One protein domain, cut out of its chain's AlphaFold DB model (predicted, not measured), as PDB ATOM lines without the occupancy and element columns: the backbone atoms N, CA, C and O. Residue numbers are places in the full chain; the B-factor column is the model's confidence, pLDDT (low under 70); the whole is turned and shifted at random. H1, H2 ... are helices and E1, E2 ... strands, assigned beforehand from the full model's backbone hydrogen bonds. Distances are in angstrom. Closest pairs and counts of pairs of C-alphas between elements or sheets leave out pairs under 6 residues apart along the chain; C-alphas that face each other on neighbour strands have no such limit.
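What this domain is: This is residues 487 to 541 of the 618 residues of the protein "Putative tpr-like protein" of Eutypa lata (strain UCR-EL1) (UniProt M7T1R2). Two helices, H1 and H3, make a V, close together where H1 begins and H3 ends, with the loop after H1 and the short H2 at its open end. Beyond H3, a small two-stranded hairpin, E1 and E2, leads to H4 at the other end of the long axis, with E1 nearer to H3. The printed part has 55 residues, in the order H1, H2, H3, E1, E2, H4; the class is mostly helix, and the sheet E1 - E2 is antiparallel. It is only just compact, close to loose, with a radius of gyration of the C-alphas of 11.9 A, and elongated, spanning 35 by 21 by 20 A.

Where its parts are: H1, residues 489 to 501, begins at C-alpha 489 (83.512, 178.662, 104.497) and is 18.6 A long. H2 is residues 507 to 510, and H3, residues 513 to 523, is 15.3 A long. E1 is residues 526 to 529, E2 residues 532 to 535. H4, residues 536 to 541, ends at C-alpha 541 (105.543, 170.044, 98.703).

How they stand to each other: H1 and H3 touch, closest at the C-alphas of Ser 491 and Ala 522, 4.3 A apart, at a steep tilt of 57 degrees, opposite ways. H2 is close to but not clearly touching H3. The closest C-alphas of H3 and E1, Gly 520 and Ile 526, are 5.0 A apart. In the hairpin E1 and E2, N 527 and O 534 are within hydrogen-bond range at 2.9 A. H1, H3 and H4 have every O i to N i+4 pair within range; H2 is too short for one.

The domain as a whole: The C-alphas of Ser 506 and Ala 541 are farthest apart, 35.7 A. Residues 503 to 508, of which 507 and 508 belong to H2, stand free. The printed part has no cut, and its links are tight. Confidence is low, under 70, at residues 538 to 541.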
ATOM      1  N   ARG A 487      90.025 180.846 106.685       78.19
ATOM      2  CA  ARG A 487      89.400 179.533 106.888       78.19
ATOM      3  C   ARG A 487      88.239 179.433 105.918       78.19
ATOM      4  O   ARG A 487      87.282 180.197 106.052       78.19
ATOM      5  N   SER A 488      88.327 178.515 104.956       90.62
ATOM      6  CA  SER A 488      87.306 178.423 103.914       90.62
ATOM      7  C   SER A 488      85.923 178.243 104.551       90.62
ATOM      8  O   SER A 488      85.792 177.577 105.580       90.62
ATOM      9  N   GLU A 489      84.875 178.819 103.960       93.75
ATOM     10  CA  GLU A 489      83.512 178.662 104.497       93.75
ATOM     11  C   GLU A 489      83.121 177.174 104.597       93.75
ATOM     12  O   GLU A 489      82.450 176.762 105.541       93.75
ATOM     13  N   LEU A 490      83.647 176.339 103.693       93.31
ATOM     14  CA  LEU A 490      83.535 174.883 103.752       93.31
ATOM     15  C   LEU A 490      84.250 174.283 104.977       93.31
ATOM     16  O   LEU A 490      83.684 173.415 105.634       93.31
ATOM     17  N   SER A 491      85.438 174.773 105.340       95.00
ATOM     18  CA  SER A 491      86.151 174.390 106.571       95.00
ATOM     19  C   SER A 491      85.382 174.792 107.830       95.00
ATOM     20  O   SER A 491      85.305 174.005 108.770       95.00
ATOM     21  N   ARG A 492      84.754 175.977 107.847       96.00
ATOM     22  CA  ARG A 492      83.887 176.424 108.955       96.00
ATOM     23  C   ARG A 492      82.658 175.526 109.118       96.00
ATOM     24  O   ARG A 492      82.357 175.101 110.232       96.00
ATOM     25  N   VAL A 493      81.977 175.197 108.017       96.12
ATOM     26  CA  VAL A 493      80.828 174.273 108.022       96.12
ATOM     27  C   VAL A 493      81.255 172.859 108.430       96.12
ATOM     28  O   VAL A 493      80.586 172.231 109.250       96.12
ATOM     29  N   ALA A 494      82.389 172.371 107.920       96.31
ATOM     30  CA  ALA A 494      82.918 171.060 108.276       96.31
ATOM     31  C   ALA A 494      83.282 170.969 109.764       96.31
ATOM     32  O   ALA A 494      82.934 169.982 110.412       96.31
ATOM     33  N   GLN A 495      83.890 172.019 110.324       96.56
ATOM     34  CA  GLN A 495      84.198 172.093 111.749       96.56
ATOM     35  C   GLN A 495      82.923 172.076 112.602       96.56
ATOM     36  O   GLN A 495      82.835 171.279 113.529       96.56
ATOM     37  N   GLY A 496      81.885 172.835 112.227       96.62
ATOM     38  CA  GLY A 496      80.588 172.794 112.912       96.62
ATOM     39  C   GLY A 496      79.918 171.409 112.907       96.62
ATOM     40  O   GLY A 496      79.286 171.031 113.891       96.62
ATOM     41  N   ILE A 497      80.089 170.624 111.837       95.75
ATOM     42  CA  ILE A 497      79.591 169.237 111.751       95.75
ATOM     43  C   ILE A 497      80.425 168.286 112.624       95.75
ATOM     44  O   ILE A 497      79.860 167.425 113.298       95.75
ATOM     45  N   VAL A 498      81.753 168.447 112.655       95.69
ATOM     46  CA  VAL A 498      82.638 167.669 113.541       95.69
ATOM     47  C   VAL A 498      82.336 167.971 115.011       95.69
ATOM     48  O   VAL A 498      82.152 167.035 115.786       95.69
ATOM     49  N   ASP A 499      82.197 169.244 115.387       96.75
ATOM     50  CA  ASP A 499      81.917 169.677 116.762       96.75
ATOM     51  C   ASP A 499      80.519 169.236 117.237       96.75
ATOM     52  O   ASP A 499      80.359 168.797 118.378       96.75
ATOM     53  N   ALA A 500      79.503 169.274 116.365       96.31
ATOM     54  CA  ALA A 500      78.156 168.790 116.687       96.31
ATOM     55  C   ALA A 500      78.115 167.273 116.959       96.31
ATOM     56  O   ALA A 500      77.347 166.814 117.807       96.31
ATOM     57  N   VAL A 501      78.951 166.493 116.264       95.12
ATOM     58  CA  VAL A 501      79.026 165.025 116.394       95.12
ATOM     59  C   VAL A 501      80.099 164.580 117.401       95.12
ATOM     60  O   VAL A 501      80.107 163.421 117.808       95.12
ATOM     61  N   ALA A 502      80.944 165.487 117.906       94.44
ATOM     62  CA  ALA A 502      82.024 165.184 118.854       94.44
ATOM     63  C   ALA A 502      81.560 164.539 120.178       94.44
ATOM     64  O   ALA A 502      82.361 163.906 120.857       94.44
ATOM     65  N   ASN A 503      80.275 164.663 120.530       95.50
ATOM     66  CA  ASN A 503      79.667 164.009 121.697       95.50
ATOM     67  C   ASN A 503      79.145 162.581 121.410       95.50
ATOM     68  O   ASN A 503      78.432 162.016 122.239       95.50
ATOM     69  N   ASN A 504      79.415 162.011 120.229       92.31
ATOM     70  CA  ASN A 504      78.876 160.723 119.792       92.31
ATOM     71  C   ASN A 504      79.982 159.670 119.611       92.31
ATOM     72  O   ASN A 504      80.477 159.442 118.507       92.31
ATOM     73  N   ASP A 505      80.310 158.973 120.701       94.25
ATOM     74  CA  ASP A 505      81.316 157.899 120.762       94.25
ATOM     75  C   ASP A 505      80.936 156.607 119.995       94.25
ATOM     76  O   ASP A 505      81.542 155.551 120.194       94.25
ATOM     77  N   SER A 506      79.917 156.632 119.125       96.19
ATOM     78  CA  SER A 506      79.539 155.454 118.341       96.19
ATOM     79  C   SER A 506      80.664 155.067 117.367       96.19
ATOM     80  O   SER A 506      81.063 155.885 116.530       96.19
ATOM     81  N   PRO A 507      81.125 153.798 117.367       90.25
ATOM     82  CA  PRO A 507      82.252 153.362 116.540       90.25
ATOM     83  C   PRO A 507      81.975 153.451 115.031       90.25
ATOM     84  O   PRO A 507      82.915 153.380 114.238       90.25
ATOM     85  N   LYS A 508      80.710 153.637 114.617       88.81
ATOM     86  CA  LYS A 508      80.354 153.949 113.224       88.81
ATOM     87  C   LYS A 508      80.813 155.356 112.805       88.81
ATOM     88  O   LYS A 508      81.212 155.517 111.658       88.81
ATOM     89  N   PHE A 509      80.821 156.349 113.701       93.12
ATOM     90  CA  PHE A 509      81.330 157.694 113.389       93.12
ATOM     91  C   PHE A 509      82.858 157.754 113.464       93.12
ATOM     92  O   PHE A 509      83.485 158.258 112.536       93.12
ATOM     93  N   THR A 510      83.470 157.150 114.491       89.94
ATOM     94  CA  THR A 510      84.937 157.105 114.659       89.94
ATOM     95  C   THR A 510      85.659 156.480 113.458       89.94
ATOM     96  O   THR A 510      86.743 156.923 113.080       89.94
ATOM     97  N   ASN A 511      85.051 155.461 112.839       92.94
ATOM     98  CA  ASN A 511      85.619 154.744 111.694       92.94
ATOM     99  C   ASN A 511      85.097 155.224 110.328       92.94
ATOM    100  O   ASN A 511      85.535 154.709 109.301       92.94
ATOM    101  N   SER A 512      84.189 156.202 110.282       96.31
ATOM    102  CA  SER A 512      83.622 156.682 109.020       96.31
ATOM    103  C   SER A 512      84.646 157.473 108.203       96.31
ATOM    104  O   SER A 512      85.169 158.498 108.650       96.31
ATOM    105  N   GLN A 513      84.873 157.044 106.958       95.06
ATOM    106  CA  GLN A 513      85.723 157.758 105.995       95.06
ATOM    107  C   GLN A 513      85.223 159.196 105.753       95.06
ATOM    108  O   GLN A 513      86.032 160.109 105.592       95.06
ATOM    109  N   PHE A 514      83.905 159.430 105.818       95.31
ATOM    110  CA  PHE A 514      83.323 160.771 105.717       95.31
ATOM    111  C   PHE A 514      83.783 161.682 106.863       95.31
ATOM    112  O   PHE A 514      84.187 162.812 106.612       95.31
ATOM    113  N   PHE A 515      83.815 161.198 108.109       95.44
ATOM    114  CA  PHE A 515      84.287 162.011 109.238       95.44
ATOM    115  C   PHE A 515      85.797 162.259 109.196       95.44
ATOM    116  O   PHE A 515      86.242 163.336 109.587       95.44
ATOM    117  N   ARG A 516      86.586 161.330 108.641       94.88
ATOM    118  CA  ARG A 516      88.011 161.567 108.345       94.88
ATOM    119  C   ARG A 516      88.195 162.674 107.300       94.88
ATOM    120  O   ARG A 516      89.049 163.538 107.485       94.88
ATOM    121  N   MET A 517      87.364 162.695 106.254       95.62
ATOM    122  CA  MET A 517      87.356 163.763 105.248       95.62
ATOM    123  C   MET A 517      86.917 165.111 105.841       95.62
ATOM    124  O   MET A 517      87.626 166.100 105.684       95.62
ATOM    125  N   MET A 518      85.796 165.152 106.568       95.75
ATOM    126  CA  MET A 518      85.273 166.379 107.186       95.75
ATOM    127  C   MET A 518      86.241 166.965 108.217       95.75
ATOM    128  O   MET A 518      86.401 168.182 108.278       95.75
ATOM    129  N   ARG A 519      86.948 166.118 108.975       95.62
ATOM    130  CA  ARG A 519      88.010 166.559 109.883       95.62
ATOM    131  C   ARG A 519      89.173 167.196 109.122       95.62
ATOM    132  O   ARG A 519      89.502 168.337 109.402       95.62
ATOM    133  N   GLY A 520      89.688 166.544 108.076       95.62
ATOM    134  CA  GLY A 520      90.715 167.148 107.216       95.62
ATOM    135  C   GLY A 520      90.258 168.439 106.514       95.62
ATOM    136  O   GLY A 520      91.070 169.322 106.268       95.62
ATOM    137  N   MET A 521      88.963 168.603 106.227       96.06
ATOM    138  CA  MET A 521      88.413 169.859 105.695       96.06
ATOM    139  C   MET A 521      88.327 170.961 106.763       96.06
ATOM    140  O   MET A 521      88.599 172.122 106.457       96.06
ATOM    141  N   ALA A 522      87.994 170.609 108.008       96.00
ATOM    142  CA  ALA A 522      87.976 171.505 109.168       96.00
ATOM    143  C   ALA A 522      89.387 171.934 109.616       96.00
ATOM    144  O   ALA A 522      89.593 173.082 110.010       96.00
ATOM    145  N   ASP A 523      90.363 171.032 109.518       95.94
ATOM    146  CA  ASP A 523      91.777 171.289 109.808       95.94
ATOM    147  C   ASP A 523      92.499 171.994 108.632       95.94
ATOM    148  O   ASP A 523      93.564 172.577 108.815       95.94
ATOM    149  N   GLU A 524      91.852 172.059 107.458       94.12
ATOM    150  CA  GLU A 524      92.346 172.570 106.163       94.12
ATOM    151  C   GLU A 524      93.439 171.728 105.473       94.12
ATOM    152  O   GLU A 524      93.973 172.128 104.433       94.12
ATOM    153  N   ASP A 525      93.715 170.531 105.992       94.00
ATOM    154  CA  ASP A 525      94.510 169.496 105.325       94.00
ATOM    155  C   ASP A 525      93.916 169.094 103.971       94.00
ATOM    156  O   ASP A 525      94.640 168.633 103.095       94.00
ATOM    157  N   ILE A 526      92.598 169.226 103.798       93.06
ATOM    158  CA  ILE A 526      91.857 168.824 102.602       93.06
ATOM    159  C   ILE A 526      91.160 170.041 101.986       93.06
ATOM    160  O   ILE A 526      90.287 170.654 102.601       93.06
ATOM    161  N   VAL A 527      91.507 170.344 100.735       90.69
ATOM    162  CA  VAL A 527      90.910 171.406  99.916       90.69
ATOM    163  C   VAL A 527      90.193 170.767  98.724       90.69
ATOM    164  O   VAL A 527      90.700 169.823  98.120       90.69
ATOM    165  N   ILE A 528      89.005 171.263  98.371       91.38
ATOM    166  CA  ILE A 528      88.294 170.821  97.164       91.38
ATOM    167  C   ILE A 528      88.669 171.751  96.008       91.38
ATOM    168  O   ILE A 528      88.217 172.894  95.944       91.38
ATOM    169  N   GLU A 529      89.482 171.254  95.080       91.06
ATOM    170  CA  GLU A 529      89.887 171.973  93.873       91.06
ATOM    171  C   GLU A 529      88.999 171.531  92.698       91.06
ATOM    172  O   GLU A 529      89.217 170.518  92.027       91.06
ATOM    173  N   GLY A 530      87.918 172.287  92.479       92.25
ATOM    174  CA  GLY A 530      86.928 172.026  91.433       92.25
ATOM    175  C   GLY A 530      86.110 170.759  91.696       92.25
ATOM    176  O   GLY A 530      85.096 170.809  92.385       92.25
ATOM    177  N   ARG A 531      86.534 169.628  91.118       89.56
ATOM    178  CA  ARG A 531      85.916 168.298  91.310       89.56
ATOM    179  C   ARG A 531      86.830 167.296  92.025       89.56
ATOM    180  O   ARG A 531      86.455 166.137  92.165       89.56
ATOM    181  N   HIS A 532      88.019 167.719  92.455       87.75
ATOM    182  CA  HIS A 532      89.004 166.844  93.084       87.75
ATOM    183  C   HIS A 532      89.244 167.247  94.537       87.75
ATOM    184  O   HIS A 532      89.302 168.426  94.875       87.75
ATOM    185  N   VAL A 533      89.370 166.242  95.400       87.88
ATOM    186  CA  VAL A 533      89.658 166.402  96.826       87.88
ATOM    187  C   VAL A 533      91.170 166.261  96.988       87.88
ATOM    188  O   VAL A 533      91.706 165.173  96.795       87.88
ATOM    189  N   VAL A 534      91.859 167.365  97.273       91.06
ATOM    190  CA  VAL A 534      93.326 167.459  97.263       91.06
ATOM    191  C   VAL A 534      93.839 167.665  98.686       91.06
ATOM    192  O   VAL A 534      93.342 168.528  99.413       91.06
ATOM    193  N   ARG A 535      94.849 166.888  99.103       90.50
ATOM    194  CA  ARG A 535      95.507 167.089 100.402       90.50
ATOM    195  C   ARG A 535      96.556 168.199 100.289       90.50
ATOM    196  O   ARG A 535      97.534 168.070  99.556       90.50
ATOM    197  N   ARG A 536      96.371 169.282 101.048       82.44
ATOM    198  CA  ARG A 536      97.177 170.514 101.008       82.44
ATOM    199  C   ARG A 536      98.671 170.263 101.245       82.44
ATOM    200  O   ARG A 536      99.488 170.949 100.640       82.44
ATOM    201  N   GLU A 537      99.032 169.282 102.073       78.44
ATOM    202  CA  GLU A 537     100.434 168.896 102.318       78.44
ATOM    203  C   GLU A 537     101.169 168.473 101.032       78.44
ATOM    204  O   GLU A 537     102.335 168.815 100.833       78.44
ATOM    205  N   GLU A 538     100.471 167.783 100.127       61.19
ATOM    206  CA  GLU A 538     101.021 167.275  98.868       61.19
ATOM    207  C   GLU A 538     101.201 168.421  97.851       61.19
ATOM    208  O   GLU A 538     102.263 168.561  97.238       61.19
ATOM    209  N   SER A 539     100.229 169.341  97.779       56.28
ATOM    210  CA  SER A 539     100.338 170.591  97.005       56.28
ATOM    211  C   SER A 539     101.446 171.523  97.522       56.28
ATOM    212  O   SER A 539     102.165 172.141  96.732       56.28
ATOM    213  N   ALA A 540     101.627 171.619  98.845       57.41
ATOM    214  CA  ALA A 540     102.649 172.465  99.466       57.41
ATOM    215  C   ALA A 540     104.080 171.975  99.165       57.41
ATOM    216  O   ALA A 540     104.979 172.792  98.931       57.41
ATOM    217  N   ALA A 541     104.278 170.654  99.107       55.00
ATOM    218  CA  ALA A 541     105.543 170.044  98.703       55.00
ATOM    219  C   ALA A 541     105.882 170.325  97.225       55.00
ATOM    220  O   ALA A 541     107.040 170.593  96.900       55.00
TER     221      ALA A 541